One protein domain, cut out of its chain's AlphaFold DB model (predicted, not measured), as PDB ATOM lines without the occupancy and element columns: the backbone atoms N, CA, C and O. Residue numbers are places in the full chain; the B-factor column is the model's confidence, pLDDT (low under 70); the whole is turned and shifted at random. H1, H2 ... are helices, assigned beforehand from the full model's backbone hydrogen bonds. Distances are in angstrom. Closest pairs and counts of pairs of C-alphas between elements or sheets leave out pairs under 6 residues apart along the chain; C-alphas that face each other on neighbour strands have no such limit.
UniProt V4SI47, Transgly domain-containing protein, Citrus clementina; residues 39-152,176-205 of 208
ATOM      1  N   LYS A  39     -33.393 -62.332 -30.613       72.56
ATOM      2  CA  LYS A  39     -33.122 -61.460 -29.445       72.56
ATOM      3  C   LYS A  39     -32.086 -60.364 -29.748       72.56
ATOM      4  O   LYS A  39     -32.176 -59.266 -29.203       72.56
ATOM      5  N   TRP A  40     -31.136 -60.656 -30.637       71.06
ATOM      6  CA  TRP A  40     -30.108 -59.724 -31.100       71.06
ATOM      7  C   TRP A  40     -30.666 -58.590 -31.954       71.06
ATOM      8  O   TRP A  40     -30.304 -57.436 -31.746       71.06
ATOM      9  N   GLU A  41     -31.576 -58.884 -32.876       74.81
ATOM     10  CA  GLU A  41     -32.224 -57.870 -33.711       74.81
ATOM     11  C   GLU A  41     -33.181 -56.989 -32.901       74.81
ATOM     12  O   GLU A  41     -33.234 -55.780 -33.128       74.81
ATOM     13  N   ILE A  42     -33.882 -57.550 -31.906       77.88
ATOM     14  CA  ILE A  42     -34.700 -56.759 -30.971       77.88
ATOM     15  C   ILE A  42     -33.811 -55.772 -30.209       77.88
ATOM     16  O   ILE A  42     -34.124 -54.582 -30.139       77.88
ATOM     17  N   LEU A  43     -32.679 -56.246 -29.678       78.69
ATOM     18  CA  LEU A  43     -31.716 -55.398 -28.977       78.69
ATOM     19  C   LEU A  43     -31.118 -54.338 -29.909       78.69
ATOM     20  O   LEU A  43     -31.081 -53.166 -29.548       78.69
ATOM     21  N   SER A  44     -30.700 -54.724 -31.114       79.50
ATOM     22  CA  SER A  44     -30.144 -53.804 -32.111       79.50
ATOM     23  C   SER A  44     -31.149 -52.712 -32.490       79.50
ATOM     24  O   SER A  44     -30.831 -51.523 -32.446       79.50
ATOM     25  N   SER A  45     -32.404 -53.092 -32.751       80.88
ATOM     26  CA  SER A  45     -33.502 -52.167 -33.062       80.88
ATOM     27  C   SER A  45     -33.817 -51.234 -31.893       80.88
ATOM     28  O   SER A  45     -34.049 -50.043 -32.098       80.88
ATOM     29  N   TYR A  46     -33.781 -51.745 -30.659       86.62
ATOM     30  CA  TYR A  46     -33.964 -50.941 -29.453       86.62
ATOM     31  C   TYR A  46     -32.845 -49.905 -29.298       86.62
ATOM     32  O   TYR A  46     -33.103 -48.702 -29.275       86.62
ATOM     33  N   VAL A  47     -31.593 -50.360 -29.257       86.62
ATOM     34  CA  VAL A  47     -30.401 -49.536 -29.009       86.62
ATOM     35  C   VAL A  47     -30.201 -48.483 -30.119       86.62
ATOM     36  O   VAL A  47     -29.752 -47.364 -29.854       86.62
ATOM     37  N   SER A  48     -30.647 -48.782 -31.340       88.81
ATOM     38  CA  SER A  48     -30.663 -47.846 -32.473       88.81
ATOM     39  C   SER A  48     -31.737 -46.756 -32.390       88.81
ATOM     40  O   SER A  48     -31.620 -45.751 -33.082       88.81
ATOM     41  N   LYS A  49     -32.777 -46.914 -31.564       85.56
ATOM     42  CA  LYS A  49     -33.908 -45.966 -31.493       85.56
ATOM     43  C   LYS A  49     -33.966 -45.159 -30.206       85.56
ATOM     44  O   LYS A  49     -34.612 -44.113 -30.177       85.56
ATOM     45  N   ILE A  50     -33.346 -45.638 -29.131       89.62
ATOM     46  CA  ILE A  50     -33.423 -44.946 -27.845       89.62
ATOM     47  C   ILE A  50     -32.690 -43.602 -27.848       89.62
ATOM     48  O   ILE A  50     -31.781 -43.355 -28.642       89.62
ATOM     49  N   TYR A  51     -33.114 -42.748 -26.921       87.75
ATOM     50  CA  TYR A  51     -32.500 -41.461 -26.632       87.75
ATOM     51  C   TYR A  51     -31.248 -41.626 -25.759       87.75
ATOM     52  O   TYR A  51     -31.280 -42.329 -24.749       87.75
ATOM     53  N   TRP A  52     -30.170 -40.933 -26.127       87.62
ATOM     54  CA  TRP A  52     -28.847 -41.006 -25.492       87.62
ATOM     55  C   TRP A  52     -28.406 -39.690 -24.834       87.62
ATOM     56  O   TRP A  52     -27.254 -39.559 -24.417       87.62
ATOM     57  N   GLY A  53     -29.320 -38.730 -24.686       86.06
ATOM     58  CA  GLY A  53     -29.015 -37.415 -24.121       86.06
ATOM     59  C   GLY A  53     -28.587 -36.412 -25.190       86.06
ATOM     60  O   GLY A  53     -28.217 -36.797 -26.296       86.06
ATOM     61  N   HIS A  54     -28.647 -35.119 -24.866       84.19
ATOM     62  CA  HIS A  54     -28.191 -34.022 -25.740       84.19
ATOM     63  C   HIS A  54     -28.809 -34.018 -27.150       84.19
ATOM     64  O   HIS A  54     -28.154 -33.668 -28.126       84.19
ATOM     65  N   GLY A  55     -30.069 -34.437 -27.282       84.12
ATOM     66  CA  GLY A  55     -30.731 -34.532 -28.592       84.12
ATOM     67  C   GLY A  55     -30.269 -35.709 -29.466       84.12
ATOM     68  O   GLY A  55     -30.704 -35.812 -30.610       84.12
ATOM     69  N   ILE A  56     -29.421 -36.602 -28.948       88.25
ATOM     70  CA  ILE A  56     -28.859 -37.728 -29.697       88.25
ATOM     71  C   ILE A  56     -29.755 -38.963 -29.587       88.25
ATOM     72  O   ILE A  56     -30.148 -39.375 -28.493       88.25
ATOM     73  N   TYR A  57     -30.036 -39.585 -30.731       89.56
ATOM     74  CA  TYR A  57     -30.809 -40.821 -30.844       89.56
ATOM     75  C   TYR A  57     -30.006 -41.886 -31.590       89.56
ATOM     76  O   TYR A  57     -29.333 -41.594 -32.581       89.56
ATOM     77  N   GLY A  58     -30.104 -43.121 -31.102       90.81
ATOM     78  CA  GLY A  58     -29.397 -44.274 -31.648       90.81
ATOM     79  C   GLY A  58     -27.933 -44.403 -31.227       90.81
ATOM     80  O   GLY A  58     -27.233 -43.426 -30.963       90.81
ATOM     81  N   ILE A  59     -27.478 -45.655 -31.150       91.94
ATOM     82  CA  ILE A  59     -26.143 -46.014 -30.654       91.94
ATOM     83  C   ILE A  59     -25.006 -45.521 -31.533       91.94
ATOM     84  O   ILE A  59     -23.960 -45.163 -31.010       91.94
ATOM     85  N   GLU A  60     -25.202 -45.489 -32.846       91.25
ATOM     86  CA  GLU A  60     -24.189 -45.011 -33.782       91.25
ATOM     87  C   GLU A  60     -23.901 -43.532 -33.546       91.25
ATOM     88  O   GLU A  60     -22.767 -43.159 -33.240       91.25
ATOM     89  N   SER A  61     -24.955 -42.716 -33.538       90.69
ATOM     90  CA  SER A  61     -24.878 -41.298 -33.202       90.69
ATOM     91  C   SER A  61     -24.276 -41.078 -31.813       90.69
ATOM     92  O   SER A  61     -23.420 -40.215 -31.649       90.69
ATOM     93  N   ALA A  62     -24.674 -41.872 -30.812       90.69
ATOM     94  CA  ALA A  62     -24.145 -41.764 -29.454       90.69
ATOM     95  C   ALA A  62     -22.649 -42.103 -29.383       90.69
ATOM     96  O   ALA A  62     -21.871 -41.356 -28.798       90.69
ATOM     97  N   SER A  63     -22.228 -43.198 -30.010       91.44
ATOM     98  CA  SER A  63     -20.831 -43.632 -30.052       91.44
ATOM     99  C   SER A  63     -19.931 -42.578 -30.705       91.44
ATOM    100  O   SER A  63     -18.867 -42.244 -30.177       91.44
ATOM    101  N   ILE A  64     -20.394 -41.979 -31.805       90.94
ATOM    102  CA  ILE A  64     -19.676 -40.904 -32.500       90.94
ATOM    103  C   ILE A  64     -19.654 -39.619 -31.662       90.94
ATOM    104  O   ILE A  64     -18.622 -38.946 -31.600       90.94
ATOM    105  N   PHE A  65     -20.766 -39.285 -31.005       88.56
ATOM    106  CA  PHE A  65     -20.899 -38.076 -30.196       88.56
ATOM    107  C   PHE A  65     -20.029 -38.111 -28.933       88.56
ATOM    108  O   PHE A  65     -19.332 -37.142 -28.644       88.56
ATOM    109  N   TYR A  66     -20.044 -39.221 -28.190       87.62
ATOM    110  CA  TYR A  66     -19.314 -39.339 -26.925       87.62
ATOM    111  C   TYR A  66     -17.841 -39.730 -27.108       87.62
ATOM    112  O   TYR A  66     -17.003 -39.241 -26.355       87.62
ATOM    113  N   PHE A  67     -17.523 -40.582 -28.091       88.75
ATOM    114  CA  PHE A  67     -16.189 -41.190 -28.234       88.75
ATOM    115  C   PHE A  67     -15.578 -41.050 -29.634       88.75
ATOM    116  O   PHE A  67     -14.431 -41.431 -29.838       88.75
ATOM    117  N   GLY A  68     -16.317 -40.536 -30.626       88.25
ATOM    118  CA  GLY A  68     -15.816 -40.403 -32.001       88.25
ATOM    119  C   GLY A  68     -15.574 -41.730 -32.722       88.25
ATOM    120  O   GLY A  68     -14.869 -41.754 -33.727       88.25
ATOM    121  N   LYS A  69     -16.141 -42.832 -32.221       89.94
ATOM    122  CA  LYS A  69     -15.906 -44.191 -32.728       89.94
ATOM    123  C   LYS A  69     -17.185 -44.789 -33.290       89.94
ATOM    124  O   LYS A  69     -18.283 -44.445 -32.855       89.94
ATOM    125  N   HIS A  70     -17.044 -45.739 -34.207       91.25
ATOM    126  CA  HIS A  70     -18.157 -46.607 -34.586       91.25
ATOM    127  C   HIS A  70     -18.519 -47.532 -33.402       91.25
ATOM    128  O   HIS A  70     -17.599 -47.969 -32.706       91.25
ATOM    129  N   PRO A  71     -19.801 -47.884 -33.164       88.50
ATOM    130  CA  PRO A  71     -20.206 -48.713 -32.021       88.50
ATOM    131  C   PRO A  71     -19.446 -50.034 -31.874       88.50
ATOM    132  O   PRO A  71     -19.193 -50.480 -30.761       88.50
ATOM    133  N   SER A  72     -19.053 -50.653 -32.991       88.56
ATOM    134  CA  SER A  72     -18.275 -51.901 -32.996       88.56
ATOM    135  C   SER A  72     -16.820 -51.737 -32.541       88.56
ATOM    136  O   SER A  72     -16.153 -52.733 -32.290       88.56
ATOM    137  N   LEU A  73     -16.323 -50.501 -32.467       91.19
ATOM    138  CA  LEU A  73     -14.965 -50.153 -32.039       91.19
ATOM    139  C   LEU A  73     -14.926 -49.626 -30.599       91.19
ATOM    140  O   LEU A  73     -13.865 -49.214 -30.125       91.19
ATOM    141  N   LEU A  74     -16.070 -49.602 -29.912       88.75
ATOM    142  CA  LEU A  74     -16.131 -49.209 -28.513       88.75
ATOM    143  C   LEU A  74     -15.423 -50.246 -27.648       88.75
ATOM    144  O   LEU A  74     -15.671 -51.449 -27.740       88.75
ATOM    145  N   SER A  75     -14.574 -49.761 -26.752       90.50
ATOM    146  CA  SER A  75     -14.035 -50.581 -25.676       90.50
ATOM    147  C   SER A  75     -15.142 -50.972 -24.694       90.50
ATOM    148  O   SER A  75     -16.181 -50.315 -24.579       90.50
ATOM    149  N   MET A  76     -14.893 -52.021 -23.910       88.50
ATOM    150  CA  MET A  76     -15.815 -52.443 -22.854       88.50
ATOM    151  C   MET A  76     -16.100 -51.313 -21.851       88.50
ATOM    152  O   MET A  76     -17.232 -51.178 -21.386       88.50
ATOM    153  N   ALA A  77     -15.104 -50.470 -21.558       88.50
ATOM    154  CA  ALA A  77     -15.273 -49.305 -20.700       88.50
ATOM    155  C   ALA A  77     -16.306 -48.329 -21.285       88.50
ATOM    156  O   ALA A  77     -17.269 -47.954 -20.609       88.50
ATOM    157  N   GLU A  78     -16.142 -47.950 -22.548       89.50
ATOM    158  CA  GLU A  78     -17.016 -46.993 -23.231       89.50
ATOM    159  C   GLU A  78     -18.434 -47.557 -23.404       89.50
ATOM    160  O   GLU A  78     -19.419 -46.878 -23.110       89.50
ATOM    161  N   ALA A  79     -18.551 -48.838 -23.768       89.50
ATOM    162  CA  ALA A  79     -19.834 -49.525 -23.875       89.50
ATOM    163  C   ALA A  79     -20.566 -49.603 -22.521       89.50
ATOM    164  O   ALA A  79     -21.762 -49.309 -22.444       89.50
ATOM    165  N   ALA A  80     -19.856 -49.933 -21.434       88.88
ATOM    166  CA  ALA A  80     -20.427 -49.959 -20.087       88.88
ATOM    167  C   ALA A  80     -20.859 -48.561 -19.612       88.88
ATOM    168  O   ALA A  80     -21.866 -48.430 -18.910       88.88
ATOM    169  N   MET A  81     -20.133 -47.513 -20.018       89.62
ATOM    170  CA  MET A  81     -20.506 -46.124 -19.742       89.62
ATOM    171  C   MET A  81     -21.820 -45.757 -20.438       89.62
ATOM    172  O   MET A  81     -22.762 -45.307 -19.780       89.62
ATOM    173  N   LEU A  82     -21.914 -46.014 -21.746       89.25
ATOM    174  CA  LEU A  82     -23.132 -45.778 -22.522       89.25
ATOM    175  C   LEU A  82     -24.313 -46.556 -21.929       89.25
ATOM    176  O   LEU A  82     -25.358 -45.971 -21.637       89.25
ATOM    177  N   ALA A  83     -24.138 -47.847 -21.647       88.75
ATOM    178  CA  ALA A  83     -25.183 -48.675 -21.051       88.75
ATOM    179  C   ALA A  83     -25.675 -48.135 -19.691       88.75
ATOM    180  O   ALA A  83     -26.871 -48.193 -19.391       88.75
ATOM    181  N   GLY A  84     -24.781 -47.569 -18.871       85.62
ATOM    182  CA  GLY A  84     -25.121 -46.994 -17.563       85.62
ATOM    183  C   GLY A  84     -25.951 -45.707 -17.644       85.62
ATOM    184  O   GLY A  84     -26.693 -45.378 -16.704       85.62
ATOM    185  N   MET A  85     -25.857 -45.010 -18.775       87.81
ATOM    186  CA  MET A  85     -26.517 -43.735 -19.030       87.81
ATOM    187  C   MET A  85     -27.974 -43.891 -19.491       87.81
ATOM    188  O   MET A  85     -28.802 -43.063 -19.110       87.81
ATOM    189  N   ILE A  86     -28.311 -44.974 -20.208       87.00
ATOM    190  CA  ILE A  86     -29.653 -45.244 -20.777       87.00
ATOM    191  C   ILE A  86     -30.821 -44.900 -19.829       87.00
ATOM    192  O   ILE A  86     -31.780 -44.276 -20.282       87.00
ATOM    193  N   PRO A  87     -30.799 -45.245 -18.522       84.00
ATOM    194  CA  PRO A  87     -31.968 -45.014 -17.674       84.00
ATOM    195  C   PRO A  87     -32.237 -43.540 -17.342       84.00
ATOM    196  O   PRO A  87     -33.335 -43.218 -16.901       84.00
ATOM    197  N   ALA A  88     -31.247 -42.654 -17.479       84.38
ATOM    198  CA  ALA A  88     -31.438 -41.213 -17.315       84.38
ATOM    199  C   ALA A  88     -30.376 -40.451 -18.129       84.38
ATOM    200  O   ALA A  88     -29.396 -39.976 -17.546       84.38
ATOM    201  N   PRO A  89     -30.554 -40.342 -19.459       82.31
ATOM    202  CA  PRO A  89     -29.477 -39.954 -20.363       82.31
ATOM    203  C   PRO A  89     -28.884 -38.568 -20.098       82.31
ATOM    204  O   PRO A  89     -27.668 -38.428 -20.022       82.31
ATOM    205  N   ASP A  90     -29.719 -37.561 -19.835       82.56
ATOM    206  CA  ASP A  90     -29.235 -36.196 -19.580       82.56
ATOM    207  C   ASP A  90     -28.588 -36.039 -18.192       82.56
ATOM    208  O   ASP A  90     -27.655 -35.257 -18.006       82.56
ATOM    209  N   LEU A  91     -29.083 -36.771 -17.186       79.88
ATOM    210  CA  LEU A  91     -28.581 -36.678 -15.810       79.88
ATOM    211  C   LEU A  91     -27.290 -37.474 -15.612       79.88
ATOM    212  O   LEU A  91     -26.438 -37.081 -14.818       79.88
ATOM    213  N   ARG A  92     -27.172 -38.611 -16.300       82.94
ATOM    214  CA  ARG A  92     -26.047 -39.546 -16.180       82.94
ATOM    215  C   ARG A  92     -25.001 -39.353 -17.266       82.94
ATOM    216  O   ARG A  92     -24.079 -40.158 -17.354       82.94
ATOM    217  N   SER A  93     -25.153 -38.311 -18.080       83.50
ATOM    218  CA  SER A  93     -24.208 -38.001 -19.138       83.50
ATOM    219  C   SER A  93     -22.821 -37.724 -18.550       83.50
ATOM    220  O   SER A  93     -22.691 -36.837 -17.695       83.50
ATOM    221  N   PRO A  94     -21.771 -38.421 -19.021       83.06
ATOM    222  CA  PRO A  94     -20.410 -38.209 -18.536       83.06
ATOM    223  C   PRO A  94     -19.861 -36.824 -18.920       83.06
ATOM    224  O   PRO A  94     -18.932 -36.340 -18.282       83.06
ATOM    225  N   LEU A  95     -20.474 -36.154 -19.907       82.19
ATOM    226  CA  LEU A  95     -20.149 -34.775 -20.286       82.19
ATOM    227  C   LEU A  95     -20.609 -33.752 -19.242       82.19
ATOM    228  O   LEU A  95     -19.959 -32.729 -19.057       82.19
ATOM    229  N   LYS A  96     -21.717 -34.036 -18.545       79.25
ATOM    230  CA  LYS A  96     -22.244 -33.169 -17.484       79.25
ATOM    231  C   LYS A  96     -21.532 -33.417 -16.159       79.25
ATOM    232  O   LYS A  96     -21.199 -32.479 -15.444       79.25
ATOM    233  N   ASP A  97     -21.341 -34.690 -15.819       79.25
ATOM    234  CA  ASP A  97     -20.667 -35.113 -14.596       79.25
ATOM    235  C   ASP A  97     -19.983 -36.468 -14.830       79.25
ATOM    236  O   ASP A  97     -20.597 -37.536 -14.740       79.25
ATOM    237  N   CYS A  98     -18.689 -36.408 -15.154       78.50
ATOM    238  CA  CYS A  98     -17.877 -37.590 -15.447       78.50
ATOM    239  C   CYS A  98     -17.809 -38.552 -14.250       78.50
ATOM    240  O   CYS A  98     -17.878 -39.773 -14.416       78.50
ATOM    241  N   SER A  99     -17.766 -38.008 -13.032       78.69
ATOM    242  CA  SER A  99     -17.745 -38.802 -11.809       78.69
ATOM    243  C   SER A  99     -19.043 -39.597 -11.633       78.69
ATOM    244  O   SER A  99     -19.007 -40.811 -11.407       78.69
ATOM    245  N   ARG A 100     -20.203 -38.952 -11.809       76.94
ATOM    246  CA  ARG A 100     -21.492 -39.661 -11.791       76.94
ATOM    247  C   ARG A 100     -21.560 -40.717 -12.881       76.94
ATOM    248  O   ARG A 100     -22.002 -41.829 -12.593       76.94
ATOM    249  N   GLY A 101     -21.095 -40.399 -14.089       80.62
ATOM    250  CA  GLY A 101     -20.971 -41.367 -15.180       80.62
ATOM    251  C   GLY A 101     -20.222 -42.623 -14.731       80.62
ATOM    252  O   GLY A 101     -20.754 -43.731 -14.835       80.62
ATOM    253  N   LYS A 102     -19.029 -42.462 -14.137       83.62
ATOM    254  CA  LYS A 102     -18.200 -43.564 -13.608       83.62
ATOM    255  C   LYS A 102     -18.929 -44.415 -12.567       83.62
ATOM    256  O   LYS A 102     -18.857 -45.642 -12.627       83.62
ATOM    257  N   THR A 103     -19.718 -43.811 -11.683       84.81
ATOM    258  CA  THR A 103     -20.549 -44.562 -10.725       84.81
ATOM    259  C   THR A 103     -21.604 -45.431 -11.417       84.81
ATOM    260  O   THR A 103     -21.889 -46.548 -10.975       84.81
ATOM    261  N   PHE A 104     -22.196 -44.964 -12.520       85.88
ATOM    262  CA  PHE A 104     -23.151 -45.769 -13.287       85.88
ATOM    263  C   PHE A 104     -22.466 -46.840 -14.138       85.88
ATOM    264  O   PHE A 104     -22.982 -47.957 -14.201       85.88
ATOM    265  N   GLN A 105     -21.286 -46.553 -14.693       88.19
ATOM    266  CA  GLN A 105     -20.432 -47.557 -15.333       88.19
ATOM    267  C   GLN A 105     -20.100 -48.690 -14.350       88.19
ATOM    268  O   GLN A 105     -20.300 -49.861 -14.668       88.19
ATOM    269  N   ALA A 106     -19.704 -48.354 -13.119       88.38
ATOM    270  CA  ALA A 106     -19.419 -49.325 -12.065       88.38
ATOM    271  C   ALA A 106     -20.620 -50.240 -11.761       88.38
ATOM    272  O   ALA A 106     -20.462 -51.446 -11.571       88.38
ATOM    273  N   ARG A 107     -21.845 -49.696 -11.766       87.00
ATOM    274  CA  ARG A 107     -23.072 -50.494 -11.581       87.00
ATOM    275  C   ARG A 107     -23.318 -51.470 -12.731       87.00
ATOM    276  O   ARG A 107     -23.805 -52.569 -12.476       87.00
ATOM    277  N   VAL A 108     -23.010 -51.080 -13.969       88.75
ATOM    278  CA  VAL A 108     -23.113 -51.974 -15.133       88.75
ATOM    279  C   VAL A 108     -22.092 -53.099 -15.023       88.75
ATOM    280  O   VAL A 108     -22.479 -54.261 -15.090       88.75
ATOM    281  N   LEU A 109     -20.826 -52.774 -14.755       88.06
ATOM    282  CA  LEU A 109     -19.755 -53.765 -14.608       88.06
ATOM    283  C   LEU A 109     -20.051 -54.754 -13.477       88.06
ATOM    284  O   LEU A 109     -19.954 -55.962 -13.671       88.06
ATOM    285  N   LYS A 110     -20.535 -54.264 -12.331       85.62
ATOM    286  CA  LYS A 110     -21.002 -55.119 -11.234       85.62
ATOM    287  C   LYS A 110     -22.075 -56.113 -11.693       85.62
ATOM    288  O   LYS A 110     -21.990 -57.294 -11.376       85.62
ATOM    289  N   ARG A 111     -23.070 -55.657 -12.460       83.44
ATOM    290  CA  ARG A 111     -24.118 -56.535 -13.007       83.44
ATOM    291  C   ARG A 111     -23.577 -57.540 -14.018       83.44
ATOM    292  O   ARG A 111     -24.070 -58.661 -14.063       83.44
ATOM    293  N   MET A 112     -22.579 -57.157 -14.811       84.12
ATOM    294  CA  MET A 112     -21.910 -58.071 -15.738       84.12
ATOM    295  C   MET A 112     -21.171 -59.181 -14.984       84.12
ATOM    296  O   MET A 112     -21.264 -60.334 -15.395       84.12
ATOM    297  N   VAL A 113     -20.533 -58.862 -13.853       83.88
ATOM    298  CA  VAL A 113     -19.928 -59.861 -12.955       83.88
ATOM    299  C   VAL A 113     -20.990 -60.772 -12.337       83.88
ATOM    300  O   VAL A 113     -20.861 -61.992 -12.387       83.88
ATOM    301  N   GLU A 114     -22.068 -60.207 -11.783       77.81
ATOM    302  CA  GLU A 114     -23.158 -60.982 -11.163       77.81
ATOM    303  C   GLU A 114     -23.843 -61.933 -12.157       77.81
ATOM    304  O   GLU A 114     -24.246 -63.034 -11.786       77.81
ATOM    305  N   ALA A 115     -23.949 -61.526 -13.423       76.44
ATOM    306  CA  ALA A 115     -24.478 -62.350 -14.506       76.44
ATOM    307  C   ALA A 115     -23.435 -63.310 -15.121       76.44
ATOM    308  O   ALA A 115     -23.792 -64.128 -15.969       76.44
ATOM    309  N   GLY A 116     -22.168 -63.232 -14.697       78.75
ATOM    310  CA  GLY A 116     -21.081 -64.098 -15.158       78.75
ATOM    311  C   GLY A 116     -20.609 -63.820 -16.587       78.75
ATOM    312  O   GLY A 116     -20.180 -64.749 -17.265       78.75
ATOM    313  N   PHE A 117     -20.730 -62.577 -17.067       78.12
ATOM    314  CA  PHE A 117     -20.193 -62.148 -18.367       78.12
ATOM    315  C   PHE A 117     -18.716 -61.751 -18.306       78.12
ATOM    316  O   PHE A 117     -18.030 -61.856 -19.315       78.12
ATOM    317  N   ILE A 118     -18.254 -61.257 -17.156       85.19
ATOM    318  CA  ILE A 118     -16.860 -60.866 -16.905       85.19
ATOM    319  C   ILE A 118     -16.467 -61.277 -15.488       85.19
ATOM    320  O   ILE A 118     -17.332 -61.410 -14.616       85.19
ATOM    321  N   ASP A 119     -15.171 -61.443 -15.247       86.25
ATOM    322  CA  ASP A 119     -14.650 -61.607 -13.896       86.25
ATOM    323  C   ASP A 119     -14.516 -60.254 -13.165       86.25
ATOM    324  O   ASP A 119     -14.679 -59.160 -13.720       86.25
ATOM    325  N   ILE A 120     -14.263 -60.340 -11.861       85.25
ATOM    326  CA  ILE A 120     -14.126 -59.169 -10.989       85.25
ATOM    327  C   ILE A 120     -12.864 -58.374 -11.335       85.25
ATOM    328  O   ILE A 120     -12.886 -57.146 -11.276       85.25
ATOM    329  N   GLU A 121     -11.772 -59.052 -11.680       85.50
ATOM    330  CA  GLU A 121     -10.486 -58.412 -11.967       85.50
ATOM    331  C   GLU A 121     -10.569 -57.562 -13.236       85.50
ATOM    332  O   GLU A 121     -10.194 -56.388 -13.221       85.50
ATOM    333  N   THR A 122     -11.182 -58.097 -14.291       86.62
ATOM    334  CA  THR A 122     -11.521 -57.390 -15.527       86.62
ATOM    335  C   THR A 122     -12.453 -56.228 -15.229       86.62
ATOM    336  O   THR A 122     -12.206 -55.121 -15.699       86.62
ATOM    337  N   ALA A 123     -13.495 -56.418 -14.410       85.00
ATOM    338  CA  ALA A 123     -14.394 -55.324 -14.038       85.00
ATOM    339  C   ALA A 123     -13.652 -54.164 -13.348       85.00
ATOM    340  O   ALA A 123     -13.873 -52.998 -13.687       85.00
ATOM    341  N   LEU A 124     -12.742 -54.469 -12.418       86.81
ATOM    342  CA  LEU A 124     -11.916 -53.472 -11.733       86.81
ATOM    343  C   LEU A 124     -10.919 -52.801 -12.685       86.81
ATOM    344  O   LEU A 124     -10.733 -51.585 -12.616       86.81
ATOM    345  N   TRP A 125     -10.307 -53.566 -13.589       86.38
ATOM    346  CA  TRP A 125      -9.392 -53.042 -14.599       86.38
ATOM    347  C   TRP A 125     -10.104 -52.076 -15.552       86.38
ATOM    348  O   TRP A 125      -9.659 -50.941 -15.721       86.38
ATOM    349  N   VAL A 126     -11.264 -52.473 -16.085       87.25
ATOM    350  CA  VAL A 126     -12.110 -51.642 -16.958       87.25
ATOM    351  C   VAL A 126     -12.556 -50.363 -16.245       87.25
ATOM    352  O   VAL A 126     -12.564 -49.287 -16.847       87.25
ATOM    353  N   LEU A 127     -12.901 -50.438 -14.955       85.06
ATOM    354  CA  LEU A 127     -13.311 -49.256 -14.193       85.06
ATOM    355  C   LEU A 127     -12.162 -48.248 -14.021       85.06
ATOM    356  O   LEU A 127     -12.408 -47.038 -14.079       85.06
ATOM    357  N   LYS A 128     -10.922 -48.731 -13.861       84.69
ATOM    358  CA  LYS A 128      -9.712 -47.900 -13.712       84.69
ATOM    359  C   LYS A 128      -9.271 -47.232 -15.016       84.69
ATOM    360  O   LYS A 128      -8.546 -46.242 -14.960       84.69
ATOM    361  N   GLN A 129      -9.717 -47.717 -16.177       80.38
ATOM    362  CA  GLN A 129      -9.353 -47.101 -17.453       80.38
ATOM    363  C   GLN A 129      -9.878 -45.658 -17.563       80.38
ATOM    364  O   GLN A 129     -11.051 -45.403 -17.241       80.38
ATOM    365  N   PRO A 130      -9.052 -44.708 -18.042       77.94
ATOM    366  CA  PRO A 130      -9.528 -43.373 -18.363       77.94
ATOM    367  C   PRO A 130     -10.538 -43.453 -19.511       77.94
ATOM    368  O   PRO A 130     -10.408 -44.270 -20.420       77.94
ATOM    369  N   LEU A 131     -11.569 -42.615 -19.445       80.00
ATOM    370  CA  LEU A 131     -12.543 -42.482 -20.524       80.00
ATOM    371  C   LEU A 131     -12.170 -41.252 -21.335       80.00
ATOM    372  O   LEU A 131     -12.250 -40.136 -20.823       80.00
ATOM    373  N   ASP A 132     -11.767 -41.476 -22.579       79.69
ATOM    374  CA  ASP A 132     -11.448 -40.403 -23.511       79.69
ATOM    375  C   ASP A 132     -12.745 -39.873 -24.131       79.69
ATOM    376  O   ASP A 132     -13.263 -40.406 -25.113       79.69
ATOM    377  N   LEU A 133     -13.347 -38.888 -23.464       81.12
ATOM    378  CA  LEU A 133     -14.557 -38.231 -23.945       81.12
ATOM    379  C   LEU A 133     -14.185 -37.186 -24.990       81.12
ATOM    380  O   LEU A 133     -13.309 -36.350 -24.769       81.12
ATOM    381  N   ARG A 134     -14.915 -37.184 -26.102       79.19
ATOM    382  CA  ARG A 134     -14.678 -36.246 -27.195       79.19
ATOM    383  C   ARG A 134     -14.970 -34.804 -26.753       79.19
ATOM    384  O   ARG A 134     -16.059 -34.486 -26.267       79.19
ATOM    385  N   ASP A 135     -13.991 -33.921 -26.940       66.06
ATOM    386  CA  ASP A 135     -14.034 -32.534 -26.451       66.06
ATOM    387  C   ASP A 135     -15.043 -31.655 -27.223       66.06
ATOM    388  O   ASP A 135     -15.618 -30.701 -26.698       66.06
ATOM    389  N   ASP A 136     -15.341 -32.001 -28.474       65.44
ATOM    390  CA  ASP A 136     -16.422 -31.376 -29.240       65.44
ATOM    391  C   ASP A 136     -17.812 -31.803 -28.754       65.44
ATOM    392  O   ASP A 136     -18.695 -30.951 -28.683       65.44
ATOM    393  N   GLY A 137     -18.001 -33.053 -28.325       62.41
ATOM    394  CA  GLY A 137     -19.219 -33.506 -27.651       62.41
ATOM    395  C   GLY A 137     -19.536 -32.635 -26.435       62.41
ATOM    396  O   GLY A 137     -20.682 -32.225 -26.243       62.41
ATOM    397  N   LYS A 138     -18.503 -32.244 -25.676       65.75
ATOM    398  CA  LYS A 138     -18.617 -31.293 -24.562       65.75
ATOM    399  C   LYS A 138     -19.037 -29.896 -25.033       65.75
ATOM    400  O   LYS A 138     -20.025 -29.373 -24.535       65.75
ATOM    401  N   LYS A 139     -18.384 -29.335 -26.060       69.88
ATOM    402  CA  LYS A 139     -18.757 -28.023 -26.643       69.88
ATOM    403  C   LYS A 139     -20.192 -27.996 -27.181       69.88
ATOM    404  O   LYS A 139     -20.898 -27.001 -27.017       69.88
ATOM    405  N   TYR A 140     -20.631 -29.073 -27.834       67.06
ATOM    406  CA  TYR A 140     -22.006 -29.222 -28.315       67.06
ATOM    407  C   TYR A 140     -22.995 -29.338 -27.152       67.06
ATOM    408  O   TYR A 140     -24.025 -28.667 -27.180       67.06
ATOM    409  N   ALA A 141     -22.681 -30.130 -26.125       67.88
ATOM    410  CA  ALA A 141     -23.496 -30.246 -24.919       67.88
ATOM    411  C   ALA A 141     -23.616 -28.906 -24.174       67.88
ATOM    412  O   ALA A 141     -24.724 -28.521 -23.806       67.88
ATOM    413  N   ASP A 142     -22.519 -28.160 -24.024       71.25
ATOM    414  CA  ASP A 142     -22.500 -26.834 -23.395       71.25
ATOM    415  C   ASP A 142     -23.351 -25.836 -24.192       71.25
ATOM    416  O   ASP A 142     -24.188 -25.126 -23.629       71.25
ATOM    417  N   ARG A 143     -23.220 -25.841 -25.527       70.25
ATOM    418  CA  ARG A 143     -24.053 -25.022 -26.420       70.25
ATOM    419  C   ARG A 143     -25.534 -25.393 -26.317       70.25
ATOM    420  O   ARG A 143     -26.377 -24.502 -26.285       70.25
ATOM    421  N   LEU A 144     -25.872 -26.680 -26.268       68.25
ATOM    422  CA  LEU A 144     -27.259 -27.131 -26.120       68.25
ATOM    423  C   LEU A 144     -27.823 -26.780 -24.745       68.25
ATOM    424  O   LEU A 144     -28.962 -26.331 -24.658       68.25
ATOM    425  N   LEU A 145     -27.034 -26.933 -23.680       68.50
ATOM    426  CA  LEU A 145     -27.426 -26.539 -22.331       68.50
ATOM    427  C   LEU A 145     -27.716 -25.035 -22.270       68.50
ATOM    428  O   LEU A 145     -28.749 -24.649 -21.723       68.50
ATOM    429  N   TYR A 146     -26.872 -24.224 -22.915       69.75
ATOM    430  CA  TYR A 146     -27.077 -22.787 -23.082       69.75
ATOM    431  C   TYR A 146     -28.368 -22.460 -23.857       69.75
ATOM    432  O   TYR A 146     -29.199 -21.677 -23.392       69.75
ATOM    433  N   LEU A 147     -28.590 -23.094 -25.014       69.62
ATOM    434  CA  LEU A 147     -29.807 -22.896 -25.815       69.62
ATOM    435  C   LEU A 147     -31.076 -23.312 -25.051       69.62
ATOM    436  O   LEU A 147     -32.110 -22.650 -25.144       69.62
ATOM    437  N   LEU A 148     -31.001 -24.382 -24.255       66.75
ATOM    438  CA  LEU A 148     -32.101 -24.846 -23.412       66.75
ATOM    439  C   LEU A 148     -32.365 -23.908 -22.226       66.75
ATOM    440  O   LEU A 148     -33.530 -23.706 -21.879       66.75
ATOM    441  N   SER A 149     -31.333 -23.318 -21.609       68.25
ATOM    442  CA  SER A 149     -31.522 -22.271 -20.592       68.25
ATOM    443  C   SER A 149     -32.118 -20.996 -21.189       68.25
ATOM    444  O   SER A 149     -33.012 -20.409 -20.581       68.25
ATOM    445  N   PHE A 150     -31.709 -20.637 -22.412       65.06
ATOM    446  CA  PHE A 150     -32.252 -19.497 -23.151       65.06
ATOM    447  C   PHE A 150     -33.739 -19.694 -23.479       65.06
ATOM    448  O   PHE A 150     -34.567 -18.839 -23.168       65.06
ATOM    449  N   SER A 151     -34.117 -20.870 -23.997       65.69
ATOM    450  CA  SER A 151     -35.522 -21.228 -24.253       65.69
ATOM    451  C   SER A 151     -36.392 -21.237 -22.990       65.69
ATOM    452  O   SER A 151     -37.614 -21.134 -23.101       65.69
ATOM    453  N   LYS A 152     -35.798 -21.385 -21.799       67.00
ATOM    454  CA  LYS A 152     -36.498 -21.365 -20.505       67.00
ATOM    455  C   LYS A 152     -36.619 -19.966 -19.885       67.00
ATOM    456  O   LYS A 152     -37.122 -19.862 -18.771       67.00
ATOM    457  N   GLU A 176     -11.904 -33.503  -6.411       43.88
ATOM    458  CA  GLU A 176     -13.256 -33.914  -6.031       43.88
ATOM    459  C   GLU A 176     -13.837 -34.943  -7.019       43.88
ATOM    460  O   GLU A 176     -14.476 -35.923  -6.606       43.88
ATOM    461  N   LYS A 177     -13.567 -34.777  -8.324       51.12
ATOM    462  CA  LYS A 177     -13.902 -35.782  -9.348       51.12
ATOM    463  C   LYS A 177     -13.121 -37.076  -9.145       51.12
ATOM    464  O   LYS A 177     -13.729 -38.147  -9.195       51.12
ATOM    465  N   GLU A 178     -11.821 -36.997  -8.858       53.34
ATOM    466  CA  GLU A 178     -11.017 -38.183  -8.534       53.34
ATOM    467  C   GLU A 178     -11.481 -38.870  -7.249       53.34
ATOM    468  O   GLU A 178     -11.562 -40.095  -7.218       53.34
ATOM    469  N   SER A 179     -11.866 -38.111  -6.217       56.34
ATOM    470  CA  SER A 179     -12.342 -38.677  -4.946       56.34
ATOM    471  C   SER A 179     -13.584 -39.548  -5.119       56.34
ATOM    472  O   SER A 179     -13.660 -40.633  -4.548       56.34
ATOM    473  N   LYS A 180     -14.539 -39.122  -5.949       62.59
ATOM    474  CA  LYS A 180     -15.765 -39.887  -6.218       62.59
ATOM    475  C   LYS A 180     -15.530 -41.074  -7.160       62.59
ATOM    476  O   LYS A 180     -16.177 -42.110  -7.024       62.59
ATOM    477  N   ILE A 181     -14.599 -40.950  -8.113       62.31
ATOM    478  CA  ILE A 181     -14.161 -42.089  -8.943       62.31
ATOM    479  C   ILE A 181     -13.462 -43.128  -8.059       62.31
ATOM    480  O   ILE A 181     -13.758 -44.319  -8.157       62.31
ATOM    481  N   ARG A 182     -12.602 -42.673  -7.143       64.00
ATOM    482  CA  ARG A 182     -11.949 -43.510  -6.136       64.00
ATOM    483  C   ARG A 182     -12.973 -44.165  -5.218       64.00
ATOM    484  O   ARG A 182     -12.879 -45.362  -5.005       64.00
ATOM    485  N   GLU A 183     -13.993 -43.440  -4.769       73.94
ATOM    486  CA  GLU A 183     -15.092 -44.000  -3.975       73.94
ATOM    487  C   GLU A 183     -15.848 -45.100  -4.737       73.94
ATOM    488  O   GLU A 183     -16.151 -46.148  -4.167       73.94
ATOM    489  N   ALA A 184     -16.110 -44.918  -6.036       66.94
ATOM    490  CA  ALA A 184     -16.738 -45.947  -6.864       66.94
ATOM    491  C   ALA A 184     -15.852 -47.199  -7.006       66.94
ATOM    492  O   ALA A 184     -16.360 -48.320  -6.902       66.94
ATOM    493  N   CYS A 185     -14.540 -47.016  -7.195       66.62
ATOM    494  CA  CYS A 185     -13.557 -48.102  -7.211       66.62
ATOM    495  C   CYS A 185     -13.482 -48.816  -5.854       66.62
ATOM    496  O   CYS A 185     -13.650 -50.030  -5.800       66.62
ATOM    497  N   GLU A 186     -13.330 -48.077  -4.755       76.31
ATOM    498  CA  GLU A 186     -13.290 -48.618  -3.393       76.31
ATOM    499  C   GLU A 186     -14.579 -49.363  -3.046       76.31
ATOM    500  O   GLU A 186     -14.548 -50.430  -2.438       76.31
ATOM    501  N   HIS A 187     -15.736 -48.830  -3.439       80.06
ATOM    502  CA  HIS A 187     -17.013 -49.494  -3.230       80.06
ATOM    503  C   HIS A 187     -17.095 -50.807  -4.023       80.06
ATOM    504  O   HIS A 187     -17.617 -51.803  -3.513       80.06
ATOM    505  N   MET A 188     -16.567 -50.836  -5.250       72.06
ATOM    506  CA  MET A 188     -16.484 -52.060  -6.050       72.06
ATOM    507  C   MET A 188     -15.513 -53.078  -5.432       72.06
ATOM    508  O   MET A 188     -15.868 -54.249  -5.325       72.06
ATOM    509  N   GLU A 189     -14.351 -52.646  -4.940       76.25
ATOM    510  CA  GLU A 189     -13.362 -53.497  -4.258       76.25
ATOM    511  C   GLU A 189     -13.902 -54.046  -2.915       76.25
ATOM    512  O   GLU A 189     -13.797 -55.239  -2.612       76.25
ATOM    513  N   ARG A 190     -14.601 -53.219  -2.125       77.12
ATOM    514  CA  ARG A 190     -15.301 -53.653  -0.898       77.12
ATOM    515  C   ARG A 190     -16.448 -54.617  -1.183       77.12
ATOM    516  O   ARG A 190     -16.776 -55.453  -0.345       77.12
ATOM    517  N   TRP A 191     -17.109 -54.483  -2.328       77.50
ATOM    518  CA  TRP A 191     -18.117 -55.447  -2.755       77.50
ATOM    519  C   TRP A 191     -17.469 -56.761  -3.203       77.50
ATOM    520  O   TRP A 191     -17.933 -57.823  -2.792       77.50
ATOM    521  N   ALA A 192     -16.371 -56.690  -3.959       70.25
ATOM    522  CA  ALA A 192     -15.618 -57.851  -4.425       70.25
ATOM    523  C   ALA A 192     -15.151 -58.751  -3.271       70.25
ATOM    524  O   ALA A 192     -15.318 -59.966  -3.320       70.25
ATOM    525  N   THR A 193     -14.655 -58.153  -2.186       75.06
ATOM    526  CA  THR A 193     -14.218 -58.886  -0.982       75.06
ATOM    527  C   THR A 193     -15.354 -59.593  -0.232       75.06
ATOM    528  O   THR A 193     -15.100 -60.532   0.518       75.06
ATOM    529  N   LYS A 194     -16.612 -59.185  -0.443       75.31
ATOM    530  CA  LYS A 194     -17.806 -59.770   0.193       75.31
ATOM    531  C   LYS A 194     -18.518 -60.803  -0.682       75.31
ATOM    532  O   LYS A 194     -19.588 -61.284  -0.303       75.31
ATOM    533  N   LEU A 195     -17.979 -61.128  -1.858       65.06
ATOM    534  CA  LEU A 195     -18.630 -62.055  -2.777       65.06
ATOM    535  C   LEU A 195     -18.599 -63.494  -2.236       65.06
ATOM    536  O   LEU A 195     -17.536 -63.997  -1.861       65.06
ATOM    537  N   PRO A 196     -19.746 -64.198  -2.218       65.88
ATOM    538  CA  PRO A 196     -19.772 -65.600  -1.831       65.88
ATOM    539  C   PRO A 196     -18.924 -66.425  -2.809       65.88
ATOM    540  O   PRO A 196     -19.056 -66.289  -4.026       65.88
ATOM    541  N   HIS A 197     -18.092 -67.333  -2.283       56.66
ATOM    542  CA  HIS A 197     -17.160 -68.179  -3.054       56.66
ATOM    543  C   HIS A 197     -17.806 -68.964  -4.221       56.66
ATOM    544  O   HIS A 197     -17.114 -69.399  -5.138       56.66
ATOM    545  N   GLN A 198     -19.129 -69.143  -4.205       52.06
ATOM    546  CA  GLN A 198     -19.915 -69.791  -5.261       52.06
ATOM    547  C   GLN A 198     -19.913 -69.003  -6.586       52.06
ATOM    548  O   GLN A 198     -19.843 -69.612  -7.651       52.06
ATOM    549  N   LEU A 199     -19.933 -67.663  -6.540       54.41
ATOM    550  CA  LEU A 199     -19.888 -66.823  -7.747       54.41
ATOM    551  C   LEU A 199     -18.499 -66.848  -8.398       54.41
ATOM    552  O   LEU A 199     -18.398 -66.934  -9.615       54.41
ATOM    553  N   VAL A 200     -17.437 -66.890  -7.589       55.03
ATOM    554  CA  VAL A 200     -16.042 -66.969  -8.061       55.03
ATOM    555  C   VAL A 200     -15.777 -68.281  -8.821       55.03
ATOM    556  O   VAL A 200     -15.130 -68.281  -9.864       55.03
ATOM    557  N   LYS A 201     -16.334 -69.407  -8.351       50.22
ATOM    558  CA  LYS A 201     -16.149 -70.730  -8.980       50.22
ATOM    559  C   LYS A 201     -16.902 -70.918 -10.301       50.22
ATOM    560  O   LYS A 201     -16.441 -71.687 -11.141       50.22
ATOM    561  N   ASN A 202     -18.042 -70.251 -10.489       51.00
ATOM    562  CA  ASN A 202     -18.822 -70.354 -11.731       51.00
ATOM    563  C   ASN A 202     -18.208 -69.556 -12.890       51.00
ATOM    564  O   ASN A 202     -18.468 -69.884 -14.044       51.00
ATOM    565  N   ILE A 203     -17.384 -68.551 -12.588       51.09
ATOM    566  CA  ILE A 203     -16.696 -67.723 -13.585       51.09
ATOM    567  C   ILE A 203     -15.462 -68.465 -14.128       51.09
ATOM    568  O   ILE A 203     -15.310 -68.587 -15.334       51.09
ATOM    569  N   SER A 204     -14.671 -69.107 -13.258       45.06
ATOM    570  CA  SER A 204     -13.472 -69.871 -13.660       45.06
ATOM    571  C   SER A 204     -13.747 -71.128 -14.506       45.06
ATOM    572  O   SER A 204     -12.818 -71.658 -15.107       45.06
ATOM    573  N   LYS A 205     -14.983 -71.645 -14.544       44.78
ATOM    574  CA  LYS A 205     -15.332 -72.884 -15.271       44.78
ATOM    575  C   LYS A 205     -15.853 -72.668 -16.695       44.78
ATOM    576  O   LYS A 205     -16.130 -73.655 -17.368       44.78
TER     577      LYS A 205
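AT A GLANCE: This is residues 39 to 152 and 176 to 205 of the 208 residues of the protein "Transgly domain-containing protein" of Citrus clementina (UniProt V4SI47). Three helices, H4, H5 and H7, run side by side as a small triangular bundle, and H3 crosses H4 on the side away from H7. H2 and then H1 lie beyond H3, H8 stands crosswise near one end of H4, and H6 points away past the other end of the bundle, where residues 146 to 152 stick out. The printed part has 144 residues with eight named helices, H1 to H8 in order along the chain, and no named strand; the class is all helix. It is compact, with a radius of gyration of the C-alphas of 16.4 A, and spans 54 by 41 by 24 A.

IN THESE COORDINATES: H4, residues 98 to 114, runs 24.4 A from C-alpha 98 at (-17.877, -37.590, -15.447) to C-alpha 114 at (-23.158, -60.982, -11.163). H5 is residues 120 to 128, and H7, residues 176 to 192, is 24.1 A long. H3 is residues 76 to 85, 14.3 A long. H2 is residues 59 to 67, and H1, residues 39 to 49, begins at C-alpha 39 at (-33.122, -61.460, -29.445) and is 15.6 A long. H6, residues 135 to 151, is 24.4 A long, and H8, residues 197 to 203, ends at C-alpha 203 at (-16.696, -67.723, -13.585).

HOW THE PARTS SIT: H4 and H5 are the hub, touching three helices each. They form a helical hairpin at a shallow tilt of 12 degrees, opposite ways, with C-alphas 109 and 123 closest at 5.6 A. H7 touches H4 at 11 degrees, the same way, with C-alphas 99 and 177 closest at 5.5 A. With residues 185 to 192 alone, H7 touches H5, C-alphas 120 and 192 being closest at 6.9 A. H3 touches H4 about perpendicular, at 73 degrees, with C-alphas 81 and 105 closest at 4.6 A. H3 and H5 only just touch, and only at their ends, with 3 pairs of C-alphas within 8 A; the closest are 77 and 126, 5.4 A. H2 is close to H3 but not clearly touching, with C-alphas 67 and 78 closest at 7.7 A. H1 touches H2 at a steep tilt of 61 degrees, with C-alphas 48 and 59 closest at 5.2 A. H6 is close to H2 but not clearly touching, with C-alphas 65 and 137 closest at 5.5 A. H8 is likewise close to H4, C-alphas 114 and 199 being closest at 7.5 A. H1 to H7 have each O i to N i+4 pair within hydrogen-bond range; H8 has 2 of 3.

THE WHOLE: The C-alphas of Phe 150 and Lys 205 are the two farthest apart, 56.6 A. Residues 153 to 175 are not printed, and C-alphas 152 and 176 are 30.1 A apart across this cut. The link from H3 to H4, 12 residues, is long. The mean pLDDT of the printed part is 78.1, and 36 residues are under 70, among them 144 to 152, 176 to 182 and 195 to 205.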